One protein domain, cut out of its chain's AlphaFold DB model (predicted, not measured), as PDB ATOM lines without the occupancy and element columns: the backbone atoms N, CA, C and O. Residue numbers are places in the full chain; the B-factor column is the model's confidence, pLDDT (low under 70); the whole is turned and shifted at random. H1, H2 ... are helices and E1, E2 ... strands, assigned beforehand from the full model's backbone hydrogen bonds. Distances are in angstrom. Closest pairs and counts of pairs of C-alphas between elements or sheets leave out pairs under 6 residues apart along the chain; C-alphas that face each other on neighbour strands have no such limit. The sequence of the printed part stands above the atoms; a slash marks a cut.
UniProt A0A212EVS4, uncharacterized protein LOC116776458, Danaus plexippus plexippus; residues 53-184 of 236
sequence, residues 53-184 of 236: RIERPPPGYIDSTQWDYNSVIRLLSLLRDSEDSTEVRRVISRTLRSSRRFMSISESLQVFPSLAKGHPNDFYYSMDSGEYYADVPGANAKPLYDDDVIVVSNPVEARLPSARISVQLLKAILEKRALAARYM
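AT A GLANCE: This is residues 53 to 184 of the 236 residues of the protein "uncharacterized protein LOC116776458" of Danaus plexippus plexippus (UniProt A0A212EVS4). What does the model look like? A small sheet of three strands, E1, E2 and E3, and three helices, H1, H2 and H6, make a body at one end, and from it the long stretch between H2 and E2, with the short helices H3, H4 and H5, reaches far out and folds back, making the longest axis. H1 packs on both H2 and H6, and residues 179 to 184 stick out, 179 to 183 of them in H6. What is it built of? 132 residues are printed, with six named helices and three named strands in the order E1 H1 H2 H3 H4 H5 E2 E3 H6; the sheet's order is E1 E2 E3, all antiparallel, and the class is mostly helix. The whole is loose, with a radius of gyration of the C-alphas of 17.7 A and spans of 53 by 41 by 27 A.

HOW THE PARTS SIT: How do the strands pair? Edge strand E1, residues 53 to 55, is the antiparallel neighbour of inner strand E2, residues 149 to 152, with N 53 and O 151 within hydrogen-bond range at 2.8 A. E2 and edge strand E3, residues 164 to 166, form an antiparallel hairpin, with N 150 and O 165 at 2.8 A. How do the longer helices stand? Residues 76 to 80 of H1, residues 69 to 81, touch residues 86 to 89 of H2, residues 86 to 97, at a steep tilt of 48 degrees, opposite ways; the closest C-alphas, of Leu 79 and Arg 89, are 6.2 A apart. H1 touches H6, residues 167 to 183, at a steep tilt of 65 degrees, the closest C-alphas being those of Tyr 69 and Ile 173 at 6.1 A. H2 and H6 only graze the sheet, with residues 87 to 92 and 167 to 170. Where are the short helices? H3, residues 105 to 111, and H4, residues 122 to 125, are only just apart, at 8.4 A. H5, residues 131 to 134, is close but not clearly touching H2, with the C-alphas of Arg 90 and Tyr 133 closest at 7.6 A. Are the helix backbones paired? Every O i to N i+4 pair is within hydrogen-bond range in H1, H2, H3 and H6, and H4 and H5 are too short for one.

IN THESE COORDINATES: Where does the first strand begin? C-alpha 53 of E1 is at (10.075, 176.412, 4.384). How long are the longer helices? H1 measures 18.5 A from first to last C-alpha, H2 16.3 A and H6 24.7 A, ending at C-alpha 183, (27.868, 199.067, 23.683).

THE WHOLE: How large is it? The two C-alphas farthest apart, of Gly 60 and Gly 118, are 56.6 A apart. Is it unbroken? The printed part has no cut; the links E1 to H1, H5 to E2 and E2 to E3 are long. Where is confidence low? The pLDDT is under 70 at residues 95 to 108, 112 to 143 and 184.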
ATOM      1  N   ARG A  53       9.227 177.224   5.258       89.75
ATOM      2  CA  ARG A  53      10.075 176.412   4.384       89.75
ATOM      3  C   ARG A  53      11.323 177.201   4.022       89.75
ATOM      4  O   ARG A  53      11.288 178.426   3.978       89.75
ATOM      5  N   ILE A  54      12.418 176.497   3.778       88.12
ATOM      6  CA  ILE A  54      13.652 177.095   3.272       88.12
ATOM      7  C   ILE A  54      13.708 176.791   1.781       88.12
ATOM      8  O   ILE A  54      13.700 175.626   1.384       88.12
ATOM      9  N   GLU A  55      13.750 177.837   0.969       89.75
ATOM     10  CA  GLU A  55      13.794 177.746  -0.486       89.75
ATOM     11  C   GLU A  55      14.976 178.556  -1.019       89.75
ATOM     12  O   GLU A  55      15.508 179.443  -0.348       89.75
ATOM     13  N   ARG A  56      15.403 178.238  -2.244       88.00
ATOM     14  CA  ARG A  56      16.379 179.073  -2.946       88.00
ATOM     15  C   ARG A  56      15.725 180.402  -3.334       88.00
ATOM     16  O   ARG A  56      14.529 180.414  -3.641       88.00
ATOM     17  N   PRO A  57      16.493 181.501  -3.355       87.75
ATOM     18  CA  PRO A  57      15.966 182.799  -3.724       87.75
ATOM     19  C   PRO A  57      15.453 182.745  -5.169       87.75
ATOM     20  O   PRO A  57      16.151 182.243  -6.056       87.75
ATOM     21  N   PRO A  58      14.243 183.257  -5.437       87.38
ATOM     22  CA  PRO A  58      13.819 183.539  -6.800       87.38
ATOM     23  C   PRO A  58      14.797 184.508  -7.487       87.38
ATOM     24  O   PRO A  58      15.403 185.346  -6.813       87.38
ATOM     25  N   PRO A  59      14.949 184.447  -8.821       86.19
ATOM     26  CA  PRO A  59      15.813 185.380  -9.538       86.19
ATOM     27  C   PRO A  59      15.328 186.822  -9.322       86.19
ATOM     28  O   PRO A  59      14.145 187.113  -9.485       86.19
ATOM     29  N   GLY A  60      16.240 187.718  -8.926       87.00
ATOM     30  CA  GLY A  60      15.916 189.118  -8.620       87.00
ATOM     31  C   GLY A  60      15.232 189.342  -7.266       87.00
ATOM     32  O   GLY A  60      14.630 190.393  -7.058       87.00
ATOM     33  N   TYR A  61      15.289 188.369  -6.349       86.69
ATOM     34  CA  TYR A  61      14.742 188.526  -5.005       86.69
ATOM     35  C   TYR A  61      15.466 189.629  -4.222       86.69
ATOM     36  O   TYR A  61      16.689 189.619  -4.089       86.69
ATOM     37  N   ILE A  62      14.682 190.558  -3.680       87.94
ATOM     38  CA  ILE A  62      15.131 191.631  -2.795       87.94
ATOM     39  C   ILE A  62      14.284 191.544  -1.528       87.94
ATOM     40  O   ILE A  62      13.058 191.423  -1.599       87.94
ATOM     41  N   ASP A  63      14.934 191.589  -0.368       88.44
ATOM     42  CA  ASP A  63      14.230 191.591   0.909       88.44
ATOM     43  C   ASP A  63      13.416 192.869   1.122       88.44
ATOM     44  O   ASP A  63      13.778 193.960   0.678       88.44
ATOM     45  N   SER A  64      12.325 192.738   1.878       90.19
ATOM     46  CA  SER A  64      11.549 193.896   2.315       90.19
ATOM     47  C   SER A  64      12.377 194.788   3.244       90.19
ATOM     48  O   SER A  64      12.998 194.312   4.195       90.19
ATOM     49  N   THR A  65      12.318 196.100   3.024       90.06
ATOM     50  CA  THR A  65      12.944 197.107   3.898       90.06
ATOM     51  C   THR A  65      12.255 197.235   5.258       90.06
ATOM     52  O   THR A  65      12.806 197.851   6.161       90.06
ATOM     53  N   GLN A  66      11.070 196.639   5.422       91.44
ATOM     54  CA  GLN A  66      10.262 196.676   6.650       91.44
ATOM     55  C   GLN A  66      10.676 195.609   7.684       91.44
ATOM     56  O   GLN A  66       9.998 195.405   8.695       91.44
ATOM     57  N   TRP A  67      11.746 194.857   7.414       91.81
ATOM     58  CA  TRP A  67      12.270 193.870   8.352       91.81
ATOM     59  C   TRP A  67      13.008 194.531   9.513       91.81
ATOM     60  O   TRP A  67      14.188 194.866   9.427       91.81
ATOM     61  N   ASP A  68      12.306 194.611  10.637       91.81
ATOM     62  CA  ASP A  68      12.843 195.116  11.896       91.81
ATOM     63  C   ASP A  68      13.240 193.986  12.853       91.81
ATOM     64  O   ASP A  68      12.759 192.852  12.769       91.81
ATOM     65  N   TYR A  69      14.047 194.323  13.863       90.25
ATOM     66  CA  TYR A  69      14.412 193.405  14.949       90.25
ATOM     67  C   TYR A  69      13.190 192.761  15.623       90.25
ATOM     68  O   TYR A  69      13.168 191.550  15.841       90.25
ATOM     69  N   ASN A  70      12.149 193.548  15.911       90.12
ATOM     70  CA  ASN A  70      10.930 193.042  16.549       90.12
ATOM     71  C   ASN A  70      10.207 192.019  15.663       90.12
ATOM     72  O   ASN A  70       9.725 191.003  16.160       90.12
ATOM     73  N   SER A  71      10.185 192.254  14.350       90.81
ATOM     74  CA  SER A  71       9.616 191.337  13.362       90.81
ATOM     75  C   SER A  71      10.409 190.031  13.286       90.81
ATOM     76  O   SER A  71       9.812 188.957  13.228       90.81
ATOM     77  N   VAL A  72      11.744 190.099  13.365       91.31
ATOM     78  CA  VAL A  72      12.620 188.914  13.393       91.31
ATOM     79  C   VAL A  72      12.417 188.100  14.671       91.31
ATOM     80  O   VAL A  72      12.236 186.887  14.599       91.31
ATOM     81  N   ILE A  73      12.390 188.736  15.844       89.31
ATOM     82  CA  ILE A  73      12.134 188.031  17.112       89.31
ATOM     83  C   ILE A  73      10.751 187.391  17.113       89.31
ATOM     84  O   ILE A  73      10.597 186.245  17.532       89.31
ATOM     85  N   ARG A  74       9.751 188.103  16.596       89.44
ATOM     86  CA  ARG A  74       8.403 187.573  16.446       89.44
ATOM     87  C   ARG A  74       8.372 186.353  15.531       89.44
ATOM     88  O   ARG A  74       7.779 185.349  15.907       89.44
ATOM     89  N   LEU A  75       9.039 186.408  14.379       90.12
ATOM     90  CA  LEU A  75       9.188 185.257  13.489       90.12
ATOM     91  C   LEU A  75       9.822 184.071  14.229       90.12
ATOM     92  O   LEU A  75       9.285 182.970  14.183       90.12
ATOM     93  N   LEU A  76      10.926 184.292  14.948       88.94
ATOM     94  CA  LEU A  76      11.604 183.239  15.709       88.94
ATOM     95  C   LEU A  76      10.725 182.655  16.824       88.94
ATOM     96  O   LEU A  76      10.766 181.446  17.047       88.94
ATOM     97  N   SER A  77       9.917 183.480  17.497       87.75
ATOM     98  CA  SER A  77       8.936 183.020  18.488       87.75
ATOM     99  C   SER A  77       7.871 182.148  17.838       87.75
ATOM    100  O   SER A  77       7.611 181.048  18.303       87.75
ATOM    101  N   LEU A  78       7.306 182.588  16.713       87.44
ATOM    102  CA  LEU A  78       6.269 181.825  16.025       87.44
ATOM    103  C   LEU A  78       6.816 180.497  15.486       87.44
ATOM    104  O   LEU A  78       6.159 179.479  15.638       87.44
ATOM    105  N   LEU A  79       8.051 180.476  14.965       87.50
ATOM    106  CA  LEU A  79       8.745 179.246  14.554       87.50
ATOM    107  C   LEU A  79       9.045 178.291  15.720       87.50
ATOM    108  O   LEU A  79       9.246 177.089  15.509       87.50
ATOM    109  N   ARG A  80       9.160 178.822  16.941       84.25
ATOM    110  CA  ARG A  80       9.320 178.027  18.162       84.25
ATOM    111  C   ARG A  80       8.005 177.365  18.550       84.25
ATOM    112  O   ARG A  80       8.027 176.182  18.872       84.25
ATOM    113  N   ASP A  81       6.912 178.113  18.471       82.56
ATOM    114  CA  ASP A  81       5.585 177.661  18.885       82.56
ATOM    115  C   ASP A  81       4.928 176.742  17.841       82.56
ATOM    116  O   ASP A  81       4.106 175.897  18.192       82.56
ATOM    117  N   SER A  82       5.300 176.850  16.559       82.38
ATOM    118  CA  SER A  82       4.810 175.945  15.518       82.38
ATOM    119  C   SER A  82       5.579 174.620  15.454       82.38
ATOM    120  O   SER A  82       6.807 174.569  15.326       82.38
ATOM    121  N   GLU A  83       4.829 173.518  15.467       79.00
ATOM    122  CA  GLU A  83       5.341 172.154  15.262       79.00
ATOM    123  C   GLU A  83       5.760 171.917  13.797       79.00
ATOM    124  O   GLU A  83       6.798 171.310  13.525       79.00
ATOM    125  N   ASP A  84       5.021 172.497  12.848       79.69
ATOM    126  CA  ASP A  84       5.241 172.340  11.401       79.69
ATOM    127  C   ASP A  84       6.573 172.940  10.903       79.69
ATOM    128  O   ASP A  84       7.022 172.639   9.798       79.69
ATOM    129  N   SER A  85       7.218 173.804  11.693       81.12
ATOM    130  CA  SER A  85       8.463 174.497  11.335       81.12
ATOM    131  C   SER A  85       9.692 173.982  12.088       81.12
ATOM    132  O   SER A  85      10.709 174.678  12.167       81.12
ATOM    133  N   THR A  86       9.611 172.782  12.664       79.94
ATOM    134  CA  THR A  86      10.705 172.139  13.410       79.94
ATOM    135  C   THR A  86      12.009 172.081  12.613       79.94
ATOM    136  O   THR A  86      13.059 172.436  13.148       79.94
ATOM    137  N   GLU A  87      11.957 171.726  11.328       81.06
ATOM    138  CA  GLU A  87      13.155 171.652  10.481       81.06
ATOM    139  C   GLU A  87      13.791 173.022  10.244       81.06
ATOM    140  O   GLU A  87      14.998 173.193  10.423       81.06
ATOM    141  N   VAL A  88      12.980 174.034   9.930       84.12
ATOM    142  CA  VAL A  88      13.456 175.412   9.742       84.12
ATOM    143  C   VAL A  88      14.079 175.938  11.032       84.12
ATOM    144  O   VAL A  88      15.170 176.505  11.010       84.12
ATOM    145  N   ARG A  89      13.444 175.678  12.179       84.75
ATOM    146  CA  ARG A  89      13.975 176.041  13.496       84.75
ATOM    147  C   ARG A  89      15.310 175.358  13.786       84.75
ATOM    148  O   ARG A  89      16.237 176.024  14.249       84.75
ATOM    149  N   ARG A  90      15.443 174.059  13.494       77.81
ATOM    150  CA  ARG A  90      16.712 173.324  13.651       77.81
ATOM    151  C   ARG A  90      17.808 173.956  12.809       77.81
ATOM    152  O   ARG A  90      18.874 174.274  13.330       77.81
ATOM    153  N   VAL A  91      17.529 174.190  11.535       79.25
ATOM    154  CA  VAL A  91      18.491 174.745  10.585       79.25
ATOM    155  C   VAL A  91      18.913 176.170  10.980       79.25
ATOM    156  O   VAL A  91      20.109 176.440  11.108       79.25
ATOM    157  N   ILE A  92      17.960 177.048  11.311       81.06
ATOM    158  CA  ILE A  92      18.244 178.408  11.801       81.06
ATOM    159  C   ILE A  92      19.051 178.358  13.100       81.06
ATOM    160  O   ILE A  92      20.067 179.042  13.217       81.06
ATOM    161  N   SER A  93      18.660 177.526  14.068       75.31
ATOM    162  CA  SER A  93      19.362 177.454  15.354       75.31
ATOM    163  C   SER A  93      20.825 177.029  15.196       75.31
ATOM    164  O   SER A  93      21.689 177.615  15.843       75.31
ATOM    165  N   ARG A  94      21.136 176.092  14.288       71.69
ATOM    166  CA  ARG A  94      22.522 175.718  13.959       71.69
ATOM    167  C   ARG A  94      23.300 176.886  13.360       71.69
ATOM    168  O   ARG A  94      24.430 177.132  13.768       71.69
ATOM    169  N   THR A  95      22.688 177.647  12.455       69.94
ATOM    170  CA  THR A  95      23.372 178.789  11.826       69.94
ATOM    171  C   THR A  95      23.624 179.951  12.780       69.94
ATOM    172  O   THR A  95      24.690 180.556  12.737       69.94
ATOM    173  N   LEU A  96      22.691 180.228  13.694       68.25
ATOM    174  CA  LEU A  96      22.841 181.288  14.692       68.25
ATOM    175  C   LEU A  96      23.778 180.895  15.843       68.25
ATOM    176  O   LEU A  96      24.376 181.774  16.464       68.25
ATOM    177  N   ARG A  97      23.948 179.593  16.122       62.53
ATOM    178  CA  ARG A  97      24.934 179.093  17.100       62.53
ATOM    179  C   ARG A  97      26.362 179.479  16.716       62.53
ATOM    180  O   ARG A  97      27.113 179.867  17.598       62.53
ATOM    181  N   SER A  98      26.706 179.467  15.426       53.09
ATOM    182  CA  SER A  98      28.061 179.801  14.954       53.09
ATOM    183  C   SER A  98      28.486 181.250  15.238       53.09
ATOM    184  O   SER A  98      29.681 181.522  15.309       53.09
ATOM    185  N   SER A  99      27.541 182.183  15.408       49.44
ATOM    186  CA  SER A  99      27.847 183.587  15.740       49.44
ATOM    187  C   SER A  99      28.068 183.800  17.253       49.44
ATOM    188  O   SER A  99      28.654 184.795  17.686       49.44
ATOM    189  N   ARG A 100      27.674 182.828  18.093       55.41
ATOM    190  CA  ARG A 100      28.051 182.795  19.512       55.41
ATOM    191  C   ARG A 100      29.433 182.158  19.597       55.41
ATOM    192  O   ARG A 100      29.565 180.947  19.483       55.41
ATOM    193  N   ARG A 101      30.470 182.981  19.753       53.78
ATOM    194  CA  ARG A 101      31.842 182.512  19.985       53.78
ATOM    195  C   ARG A 101      31.900 181.770  21.322       53.78
ATOM    196  O   ARG A 101      32.166 182.377  22.355       53.78
ATOM    197  N   PHE A 102      31.591 180.480  21.304       55.22
ATOM    198  CA  PHE A 102      31.906 179.582  22.399       55.22
ATOM    199  C   PHE A 102      33.384 179.253  22.281       55.22
ATOM    200  O   PHE A 102      33.836 178.676  21.294       55.22
ATOM    201  N   MET A 103      34.138 179.704  23.268       54.88
ATOM    202  CA  MET A 103      35.534 179.349  23.428       54.88
ATOM    203  C   MET A 103      35.608 177.845  23.717       54.88
ATOM    204  O   MET A 103      34.805 177.338  24.504       54.88
ATOM    205  N   SER A 104      36.504 177.111  23.055       62.97
ATOM    206  CA  SER A 104      36.602 175.663  23.296       62.97
ATOM    207  C   SER A 104      37.050 175.394  24.737       62.97
ATOM    208  O   SER A 104      37.755 176.215  25.324       62.97
ATOM    209  N   ILE A 105      36.686 174.244  25.317       65.44
ATOM    210  CA  ILE A 105      37.047 173.934  26.712       65.44
ATOM    211  C   ILE A 105      38.561 174.030  26.943       65.44
ATOM    212  O   ILE A 105      38.999 174.640  27.914       65.44
ATOM    213  N   SER A 106      39.360 173.540  25.995       68.31
ATOM    214  CA  SER A 106      40.821 173.628  26.013       68.31
ATOM    215  C   SER A 106      41.333 175.065  25.974       68.31
ATOM    216  O   SER A 106      42.262 175.399  26.699       68.31
ATOM    217  N   GLU A 107      40.725 175.919  25.156       69.75
ATOM    218  CA  GLU A 107      41.109 177.326  25.028       69.75
ATOM    219  C   GLU A 107      40.700 178.099  26.292       69.75
ATOM    220  O   GLU A 107      41.472 178.895  26.821       69.75
ATOM    221  N   SER A 108      39.517 177.814  26.846       69.38
ATOM    222  CA  SER A 108      39.039 178.439  28.083       69.38
ATOM    223  C   SER A 108      39.931 178.126  29.282       69.38
ATOM    224  O   SER A 108      40.175 179.006  30.101       69.38
ATOM    225  N   LEU A 109      40.457 176.898  29.361       70.62
ATOM    226  CA  LEU A 109      41.349 176.463  30.435       70.62
ATOM    227  C   LEU A 109      42.715 177.149  30.345       70.62
ATOM    228  O   LEU A 109      43.373 177.322  31.367       70.62
ATOM    229  N   GLN A 110      43.136 177.558  29.143       74.56
ATOM    230  CA  GLN A 110      44.351 178.356  28.963       74.56
ATOM    231  C   GLN A 110      44.162 179.791  29.463       74.56
ATOM    232  O   GLN A 110      45.058 180.333  30.102       74.56
ATOM    233  N   VAL A 111      43.002 180.401  29.202       73.75
ATOM    234  CA  VAL A 111      42.720 181.782  29.633       73.75
ATOM    235  C   VAL A 111      42.334 181.855  31.111       73.75
ATOM    236  O   VAL A 111      42.660 182.831  31.783       73.75
ATOM    237  N   PHE A 112      41.694 180.812  31.641       67.88
ATOM    238  CA  PHE A 112      41.240 180.747  33.028       67.88
ATOM    239  C   PHE A 112      41.732 179.467  33.722       67.88
ATOM    240  O   PHE A 112      40.956 178.538  33.952       67.88
ATOM    241  N   PRO A 113      43.012 179.413  34.126       66.00
ATOM    242  CA  PRO A 113      43.583 178.243  34.795       66.00
ATOM    243  C   PRO A 113      42.982 177.970  36.188       66.00
ATOM    244  O   PRO A 113      43.155 176.879  36.728       66.00
ATOM    245  N   SER A 114      42.259 178.937  36.770       67.12
ATOM    246  CA  SER A 114      41.530 178.792  38.039       67.12
ATOM    247  C   SER A 114      40.187 178.064  37.911       67.12
ATOM    248  O   SER A 114      39.635 177.648  38.931       67.12
ATOM    249  N   LEU A 115      39.675 177.849  36.690       61.69
ATOM    250  CA  LEU A 115      38.581 176.908  36.423       61.69
ATOM    251  C   LEU A 115      39.123 175.472  36.533       61.69
ATOM    252  O   LEU A 115      39.326 174.762  35.551       61.69
ATOM    253  N   ALA A 116      39.462 175.066  37.750       58.62
ATOM    254  CA  ALA A 116      40.099 173.790  38.009       58.62
ATOM    255  C   ALA A 116      39.198 172.602  37.617       58.62
ATOM    256  O   ALA A 116      37.985 172.613  37.816       58.62
ATOM    257  N   LYS A 117      39.852 171.527  37.155       59.31
ATOM    258  CA  LYS A 117      39.326 170.218  36.703       59.31
ATOM    259  C   LYS A 117      38.362 169.494  37.668       59.31
ATOM    260  O   LYS A 117      37.876 168.422  37.328       59.31
ATOM    261  N   GLY A 118      38.143 170.030  38.869       61.25
ATOM    262  CA  GLY A 118      37.339 169.424  39.935       61.25
ATOM    263  C   GLY A 118      35.867 169.842  39.956       61.25
ATOM    264  O   GLY A 118      35.077 169.179  40.620       61.25
ATOM    265  N   HIS A 119      35.480 170.894  39.224       58.59
ATOM    266  CA  HIS A 119      34.082 171.311  39.111       58.59
ATOM    267  C   HIS A 119      33.682 171.450  37.637       58.59
ATOM    268  O   HIS A 119      34.317 172.226  36.917       58.59
ATOM    269  N   PRO A 120      32.657 170.715  37.161       57.41
ATOM    270  CA  PRO A 120      32.136 170.922  35.817       57.41
ATOM    271  C   PRO A 120      31.598 172.354  35.715       57.41
ATOM    272  O   PRO A 120      30.769 172.789  36.514       57.41
ATOM    273  N   ASN A 121      32.132 173.126  34.767       56.56
ATOM    274  CA  ASN A 121      31.680 174.489  34.524       56.56
ATOM    275  C   ASN A 121      30.421 174.466  33.658       56.56
ATOM    276  O   ASN A 121      30.468 174.693  32.448       56.56
ATOM    277  N   ASP A 122      29.289 174.221  34.296       56.69
ATOM    278  CA  ASP A 122      28.010 174.221  33.604       56.69
ATOM    279  C   ASP A 122      27.649 175.632  33.099       56.69
ATOM    280  O   ASP A 122      27.026 175.778  32.061       56.69
ATOM    281  N   PHE A 123      28.131 176.718  33.707       53.91
ATOM    282  CA  PHE A 123      27.721 178.078  33.320       53.91
ATOM    283  C   PHE A 123      28.085 178.486  31.884       53.91
ATOM    284  O   PHE A 123      27.346 179.249  31.262       53.91
ATOM    285  N   TYR A 124      29.211 177.997  31.357       51.44
ATOM    286  CA  TYR A 124      29.661 178.319  29.996       51.44
ATOM    287  C   TYR A 124      29.343 177.221  28.974       51.44
ATOM    288  O   TYR A 124      29.301 177.509  27.777       51.44
ATOM    289  N   TYR A 125      29.089 175.991  29.435       51.62
ATOM    290  CA  TYR A 125      28.940 174.806  28.583       51.62
ATOM    291  C   TYR A 125      27.568 174.115  28.680       51.62
ATOM    292  O   TYR A 125      27.253 173.321  27.798       51.62
ATOM    293  N   SER A 126      26.727 174.425  29.680       46.81
ATOM    294  CA  SER A 126      25.424 173.763  29.906       46.81
ATOM    295  C   SER A 126      24.224 174.441  29.244       46.81
ATOM    296  O   SER A 126      23.110 173.921  29.303       46.81
ATOM    297  N   MET A 127      24.408 175.567  28.550       46.34
ATOM    298  CA  MET A 127      23.335 176.117  27.718       46.34
ATOM    299  C   MET A 127      23.271 175.390  26.371       46.34
ATOM    300  O   MET A 127      23.858 175.813  25.375       46.34
ATOM    301  N   ASP A 128      22.492 174.308  26.350       44.22
ATOM    302  CA  ASP A 128      21.973 173.647  25.152       44.22
ATOM    303  C   ASP A 128      23.043 173.174  24.145       44.22
ATOM    304  O   ASP A 128      22.958 173.446  22.937       44.22
ATOM    305  N   SER A 129      23.960 172.293  24.557       42.66
ATOM    306  CA  SER A 129      24.223 171.121  23.706       42.66
ATOM    307  C   SER A 129      22.919 170.327  23.673       42.66
ATOM    308  O   SER A 129      22.702 169.453  24.497       42.66
ATOM    309  N   GLY A 130      21.974 170.761  22.838       44.41
ATOM    310  CA  GLY A 130      20.594 170.325  22.934       44.41
ATOM    311  C   GLY A 130      20.500 168.826  22.721       44.41
ATOM    312  O   GLY A 130      20.346 168.410  21.586       44.41
ATOM    313  N   GLU A 131      20.499 168.038  23.791       42.66
ATOM    314  CA  GLU A 131      19.951 166.679  23.804       42.66
ATOM    315  C   GLU A 131      18.476 166.719  23.378       42.66
ATOM    316  O   GLU A 131      17.987 165.813  22.718       42.66
ATOM    317  N   TYR A 132      17.807 167.863  23.567       44.78
ATOM    318  CA  TYR A 132      16.487 168.139  22.996       44.78
ATOM    319  C   TYR A 132      16.456 168.217  21.448       44.78
ATOM    320  O   TYR A 132      15.385 168.186  20.844       44.78
ATOM    321  N   TYR A 133      17.610 168.328  20.778       43.06
ATOM    322  CA  TYR A 133      17.735 168.366  19.309       43.06
ATOM    323  C   TYR A 133      18.814 167.428  18.733       43.06
ATOM    324  O   TYR A 133      18.938 167.361  17.506       43.06
ATOM    325  N   ALA A 134      19.592 166.739  19.571       44.16
ATOM    326  CA  ALA A 134      20.685 165.859  19.165       44.16
ATOM    327  C   ALA A 134      20.196 164.450  18.799       44.16
ATOM    328  O   ALA A 134      20.778 163.841  17.909       44.16
ATOM    329  N   ASP A 135      19.087 163.988  19.385       41.12
ATOM    330  CA  ASP A 135      18.667 162.578  19.311       41.12
ATOM    331  C   ASP A 135      17.447 162.287  18.422       41.12
ATOM    332  O   ASP A 135      16.838 161.222  18.506       41.12
ATOM    333  N   VAL A 136      17.085 163.190  17.503       45.81
ATOM    334  CA  VAL A 136      16.121 162.832  16.448       45.81
ATOM    335  C   VAL A 136      16.896 162.316  15.228       45.81
ATOM    336  O   VAL A 136      17.671 163.088  14.651       45.81
ATOM    337  N   PRO A 137      16.703 161.052  14.798       37.00
ATOM    338  CA  PRO A 137      17.412 160.475  13.661       37.00
ATOM    339  C   PRO A 137      17.006 161.214  12.381       37.00
ATOM    340  O   PRO A 137      15.946 160.991  11.805       37.00
ATOM    341  N   GLY A 138      17.847 162.161  11.973       46.19
ATOM    342  CA  GLY A 138      17.584 163.083  10.867       46.19
ATOM    343  C   GLY A 138      18.816 163.910  10.504       46.19
ATOM    344  O   GLY A 138      18.704 165.084  10.153       46.19
ATOM    345  N   ALA A 139      20.005 163.307  10.605       45.38
ATOM    346  CA  ALA A 139      21.327 163.897  10.363       45.38
ATOM    347  C   ALA A 139      21.587 164.375   8.910       45.38
ATOM    348  O   ALA A 139      22.730 164.599   8.531       45.38
ATOM    349  N   ASN A 140      20.538 164.587   8.109       51.41
ATOM    350  CA  ASN A 140      20.592 165.031   6.713       51.41
ATOM    351  C   ASN A 140      19.884 166.382   6.505       51.41
ATOM    352  O   ASN A 140      19.337 166.653   5.438       51.41
ATOM    353  N   ALA A 141      19.835 167.239   7.525       57.41
ATOM    354  CA  ALA A 141      19.330 168.593   7.336       57.41
ATOM    355  C   ALA A 141      20.322 169.380   6.467       57.41
ATOM    356  O   ALA A 141      21.466 169.596   6.869       57.41
ATOM    357  N   LYS A 142      19.873 169.796   5.278       64.25
ATOM    358  CA  LYS A 142      20.652 170.597   4.326       64.25
ATOM    359  C   LYS A 142      21.310 171.794   5.048       64.25
ATOM    360  O   LYS A 142      20.611 172.487   5.795       64.25
ATOM    361  N   PRO A 143      22.616 172.055   4.842       68.31
ATOM    362  CA  PRO A 143      23.248 173.259   5.370       68.31
ATOM    363  C   PRO A 143      22.550 174.495   4.793       68.31
ATOM    364  O   PRO A 143      22.239 174.540   3.603       68.31
ATOM    365  N   LEU A 144      22.274 175.473   5.656       75.31
ATOM    366  CA  LEU A 144      21.703 176.754   5.250       75.31
ATOM    367  C   LEU A 144      22.822 177.639   4.717       75.31
ATOM    368  O   LEU A 144      23.801 177.882   5.432       75.31
ATOM    369  N   TYR A 145      22.659 178.129   3.498       79.69
ATOM    370  CA  TYR A 145      23.558 179.123   2.923       79.69
ATOM    371  C   TYR A 145      23.023 180.532   3.187       79.69
ATOM    372  O   TYR A 145      21.832 180.713   3.440       79.69
ATOM    373  N   ASP A 146      23.901 181.534   3.141       78.94
ATOM    374  CA  ASP A 146      23.506 182.934   3.360       78.94
ATOM    375  C   ASP A 146      22.498 183.426   2.310       78.94
ATOM    376  O   ASP A 146      21.638 184.249   2.629       78.94
ATOM    377  N   ASP A 147      22.548 182.840   1.112       83.12
ATOM    378  CA  ASP A 147      21.660 183.148  -0.010       83.12
ATOM    379  C   ASP A 147      20.274 182.491   0.103       83.12
ATOM    380  O   ASP A 147      19.374 182.839  -0.659       83.12
ATOM    381  N   ASP A 148      20.071 181.527   1.009       89.06
ATOM    382  CA  ASP A 148      18.774 180.858   1.151       89.06
ATOM    383  C   ASP A 148      17.711 181.824   1.726       89.06
ATOM    384  O   ASP A 148      18.000 182.751   2.491       89.06
ATOM    385  N   VAL A 149      16.441 181.591   1.375       91.38
ATOM    386  CA  VAL A 149      15.301 182.417   1.796       91.38
ATOM    387  C   VAL A 149      14.325 181.581   2.616       91.38
ATOM    388  O   VAL A 149      13.929 180.480   2.234       91.38
ATOM    389  N   ILE A 150      13.906 182.124   3.756       90.12
ATOM    390  CA  ILE A 150      12.866 181.537   4.598       90.12
ATOM    391  C   ILE A 150      11.521 182.045   4.089       90.12
ATOM    392  O   ILE A 150      11.240 183.241   4.150       90.12
ATOM    393  N   VAL A 151      10.688 181.129   3.600       91.75
ATOM    394  CA  VAL A 151       9.340 181.397   3.098       91.75
ATOM    395  C   VAL A 151       8.314 180.975   4.146       91.75
ATOM    396  O   VAL A 151       8.308 179.841   4.619       91.75
ATOM    397  N   VAL A 152       7.425 181.895   4.491       90.81
ATOM    398  CA  VAL A 152       6.373 181.788   5.496       90.81
ATOM    399  C   VAL A 152       5.018 181.824   4.796       90.81
ATOM    400  O   VAL A 152       4.727 182.756   4.049       90.81
ATOM    401  N   SER A 153       4.170 180.824   5.044       88.00
ATOM    402  CA  SER A 153       2.902 180.661   4.321       88.00
ATOM    403  C   SER A 153       1.844 181.721   4.646       88.00
ATOM    404  O   SER A 153       1.043 182.051   3.780       88.00
ATOM    405  N   ASN A 154       1.811 182.234   5.881       87.38
ATOM    406  CA  ASN A 154       0.813 183.212   6.323       87.38
ATOM    407  C   ASN A 154       1.451 184.352   7.135       87.38
ATOM    408  O   ASN A 154       1.457 184.314   8.367       87.38
ATOM    409  N   PRO A 155       2.024 185.366   6.465       84.25
ATOM    410  CA  PRO A 155       2.643 186.493   7.152       84.25
ATOM    411  C   PRO A 155       1.617 187.457   7.759       84.25
ATOM    412  O   PRO A 155       1.927 188.086   8.762       84.25
ATOM    413  N   VAL A 156       0.407 187.581   7.201       84.75
ATOM    414  CA  VAL A 156      -0.575 188.596   7.632       84.75
ATOM    415  C   VAL A 156      -1.160 188.252   8.997       84.75
ATOM    416  O   VAL A 156      -1.156 189.091   9.896       84.75
ATOM    417  N   GLU A 157      -1.581 187.002   9.206       82.50
ATOM    418  CA  GLU A 157      -2.041 186.546  10.527       82.50
ATOM    419  C   GLU A 157      -0.904 186.564  11.552       82.50
ATOM    420  O   GLU A 157      -1.083 186.942  12.712       82.50
ATOM    421  N   ALA A 158       0.306 186.252  11.090       79.94
ATOM    422  CA  ALA A 158       1.521 186.357  11.876       79.94
ATOM    423  C   ALA A 158       1.979 187.805  12.107       79.94
ATOM    424  O   ALA A 158       2.908 188.004  12.887       79.94
ATOM    425  N   ARG A 159       1.342 188.801  11.469       85.94
ATOM    426  CA  ARG A 159       1.737 190.221  11.387       85.94
ATOM    427  C   ARG A 159       3.235 190.416  11.127       85.94
ATOM    428  O   ARG A 159       3.905 191.196  11.804       85.94
ATOM    429  N   LEU A 160       3.758 189.646  10.186       87.81
ATOM    430  CA  LEU A 160       5.111 189.772   9.671       87.81
ATOM    431  C   LEU A 160       5.121 190.746   8.483       87.81
ATOM    432  O   LEU A 160       4.139 190.807   7.742       87.81
ATOM    433  N   PRO A 161       6.223 191.484   8.278       84.00
ATOM    434  CA  PRO A 161       6.333 192.478   7.209       84.00
ATOM    435  C   PRO A 161       6.300 191.856   5.805       84.00
ATOM    436  O   PRO A 161       5.829 192.480   4.859       84.00
ATOM    437  N   SER A 162       6.770 190.618   5.643       87.31
ATOM    438  CA  SER A 162       6.675 189.881   4.382       87.31
ATOM    439  C   SER A 162       6.624 188.372   4.606       87.31
ATOM    440  O   SER A 162       6.997 187.856   5.660       87.31
ATOM    441  N   ALA A 163       6.186 187.648   3.572       87.94
ATOM    442  CA  ALA A 163       6.221 186.185   3.530       87.94
ATOM    443  C   ALA A 163       7.646 185.622   3.449       87.94
ATOM    444  O   ALA A 163       7.830 184.424   3.593       87.94
ATOM    445  N   ARG A 164       8.648 186.446   3.130       91.38
ATOM    446  CA  ARG A 164      10.005 185.992   2.811       91.38
ATOM    447  C   ARG A 164      11.055 186.851   3.499       91.38
ATOM    448  O   ARG A 164      10.879 188.070   3.569       91.38
ATOM    449  N   ILE A 165      12.113 186.212   3.989       91.50
ATOM    450  CA  ILE A 165      13.307 186.861   4.540       91.50
ATOM    451  C   ILE A 165      14.552 186.055   4.161       91.50
ATOM    452  O   ILE A 165      14.560 184.832   4.313       91.50
ATOM    453  N   SER A 166      15.597 186.720   3.670       91.94
ATOM    454  CA  SER A 166      16.896 186.080   3.459       91.94
ATOM    455  C   SER A 166      17.580 185.754   4.783       91.94
ATOM    456  O   SER A 166      17.428 186.433   5.807       91.94
ATOM    457  N   VAL A 167      18.386 184.700   4.759       89.31
ATOM    458  CA  VAL A 167      19.192 184.304   5.913       89.31
ATOM    459  C   VAL A 167      20.255 185.356   6.220       89.31
ATOM    460  O   VAL A 167      20.488 185.662   7.392       89.31
ATOM    461  N   GLN A 168      20.847 185.962   5.188       90.50
ATOM    462  CA  GLN A 168      21.802 187.056   5.333       90.50
ATOM    463  C   GLN A 168      21.210 188.246   6.106       90.50
ATOM    464  O   GLN A 168      21.824 188.721   7.065       90.50
ATOM    465  N   LEU A 169      20.004 188.704   5.749       91.06
ATOM    466  CA  LEU A 169      19.351 189.819   6.440       91.06
ATOM    467  C   LEU A 169      18.998 189.457   7.886       91.06
ATOM    468  O   LEU A 169      19.232 190.253   8.800       91.06
ATOM    469  N   LEU A 170      18.488 188.243   8.110       90.62
ATOM    470  CA  LEU A 170      18.180 187.739   9.448       90.62
ATOM    471  C   LEU A 170      19.421 187.763  10.354       90.62
ATOM    472  O   LEU A 170      19.347 188.257  11.482       90.62
ATOM    473  N   LYS A 171      20.567 187.279   9.858       88.81
ATOM    474  CA  LYS A 171      21.846 187.323  10.583       88.81
ATOM    475  C   LYS A 171      22.280 188.759  10.861       88.81
ATOM    476  O   LYS A 171      22.548 189.096  12.012       88.81
ATOM    477  N   ALA A 172      22.258 189.621   9.845       90.06
ATOM    478  CA  ALA A 172      22.681 191.012   9.971       90.06
ATOM    479  C   ALA A 172      21.878 191.786  11.034       90.06
ATOM    480  O   ALA A 172      22.450 192.560  11.802       90.06
ATOM    481  N   ILE A 173      20.558 191.579  11.116       90.12
ATOM    482  CA  ILE A 173      19.703 192.230  12.124       90.12
ATOM    483  C   ILE A 173      20.070 191.764  13.541       90.12
ATOM    484  O   ILE A 173      20.184 192.584  14.458       90.12
ATOM    485  N   LEU A 174      20.281 190.460  13.730       88.38
ATOM    486  CA  LEU A 174      20.650 189.898  15.029       88.38
ATOM    487  C   LEU A 174      22.052 190.337  15.466       88.38
ATOM    488  O   LEU A 174      22.246 190.687  16.630       88.38
ATOM    489  N   GLU A 175      23.010 190.391  14.542       87.69
ATOM    490  CA  GLU A 175      24.370 190.863  14.811       87.69
ATOM    491  C   GLU A 175      24.401 192.350  15.167       87.69
ATOM    492  O   GLU A 175      25.017 192.724  16.165       87.69
ATOM    493  N   LYS A 176      23.662 193.200  14.438       88.06
ATOM    494  CA  LYS A 176      23.511 194.625  14.782       88.06
ATOM    495  C   LYS A 176      22.968 194.809  16.199       88.06
ATOM    496  O   LYS A 176      23.475 195.647  16.945       88.06
ATOM    497  N   ARG A 177      21.977 194.006  16.607       83.75
ATOM    498  CA  ARG A 177      21.464 194.035  17.985       83.75
ATOM    499  C   ARG A 177      22.500 193.546  18.993       83.75
ATOM    500  O   ARG A 177      22.627 194.156  20.051       83.75
ATOM    501  N   ALA A 178      23.224 192.471  18.690       80.81
ATOM    502  CA  ALA A 178      24.262 191.942  19.570       80.81
ATOM    503  C   ALA A 178      25.386 192.966  19.795       80.81
ATOM    504  O   ALA A 178      25.824 193.154  20.927       80.81
ATOM    505  N   LEU A 179      25.801 193.679  18.744       83.19
ATOM    506  CA  LEU A 179      26.745 194.789  18.848       83.19
ATOM    507  C   LEU A 179      26.167 195.923  19.698       83.19
ATOM    508  O   LEU A 179      26.804 196.331  20.663       83.19
ATOM    509  N   ALA A 180      24.939 196.375  19.421       80.06
ATOM    510  CA  ALA A 180      24.286 197.419  20.215       80.06
ATOM    511  C   ALA A 180      24.182 197.053  21.709       80.06
ATOM    512  O   ALA A 180      24.384 197.909  22.565       80.06
ATOM    513  N   ALA A 181      23.920 195.782  22.029       73.44
ATOM    514  CA  ALA A 181      23.878 195.294  23.405       73.44
ATOM    515  C   ALA A 181      25.252 195.336  24.095       73.44
ATOM    516  O   ALA A 181      25.312 195.602  25.290       73.44
ATOM    517  N   ARG A 182      26.353 195.120  23.361       70.75
ATOM    518  CA  ARG A 182      27.720 195.239  23.904       70.75
ATOM    519  C   ARG A 182      28.110 196.681  24.219       70.75
ATOM    520  O   ARG A 182      28.885 196.902  25.139       70.75
ATOM    521  N   TYR A 183      27.593 197.646  23.460       70.06
ATOM    522  CA  TYR A 183      27.868 199.067  23.683       70.06
ATOM    523  C   TYR A 183      27.025 199.687  24.807       70.06
ATOM    524  O   TYR A 183      27.359 200.768  25.284       70.06
ATOM    525  N   MET A 184      25.955 199.026  25.265       57.53
ATOM    526  CA  MET A 184      25.230 199.471  26.454       57.53
ATOM    527  C   MET A 184      26.072 199.168  27.693       57.53
ATOM    528  O   MET A 184      26.196 198.016  28.102       57.53
TER     529      MET A 184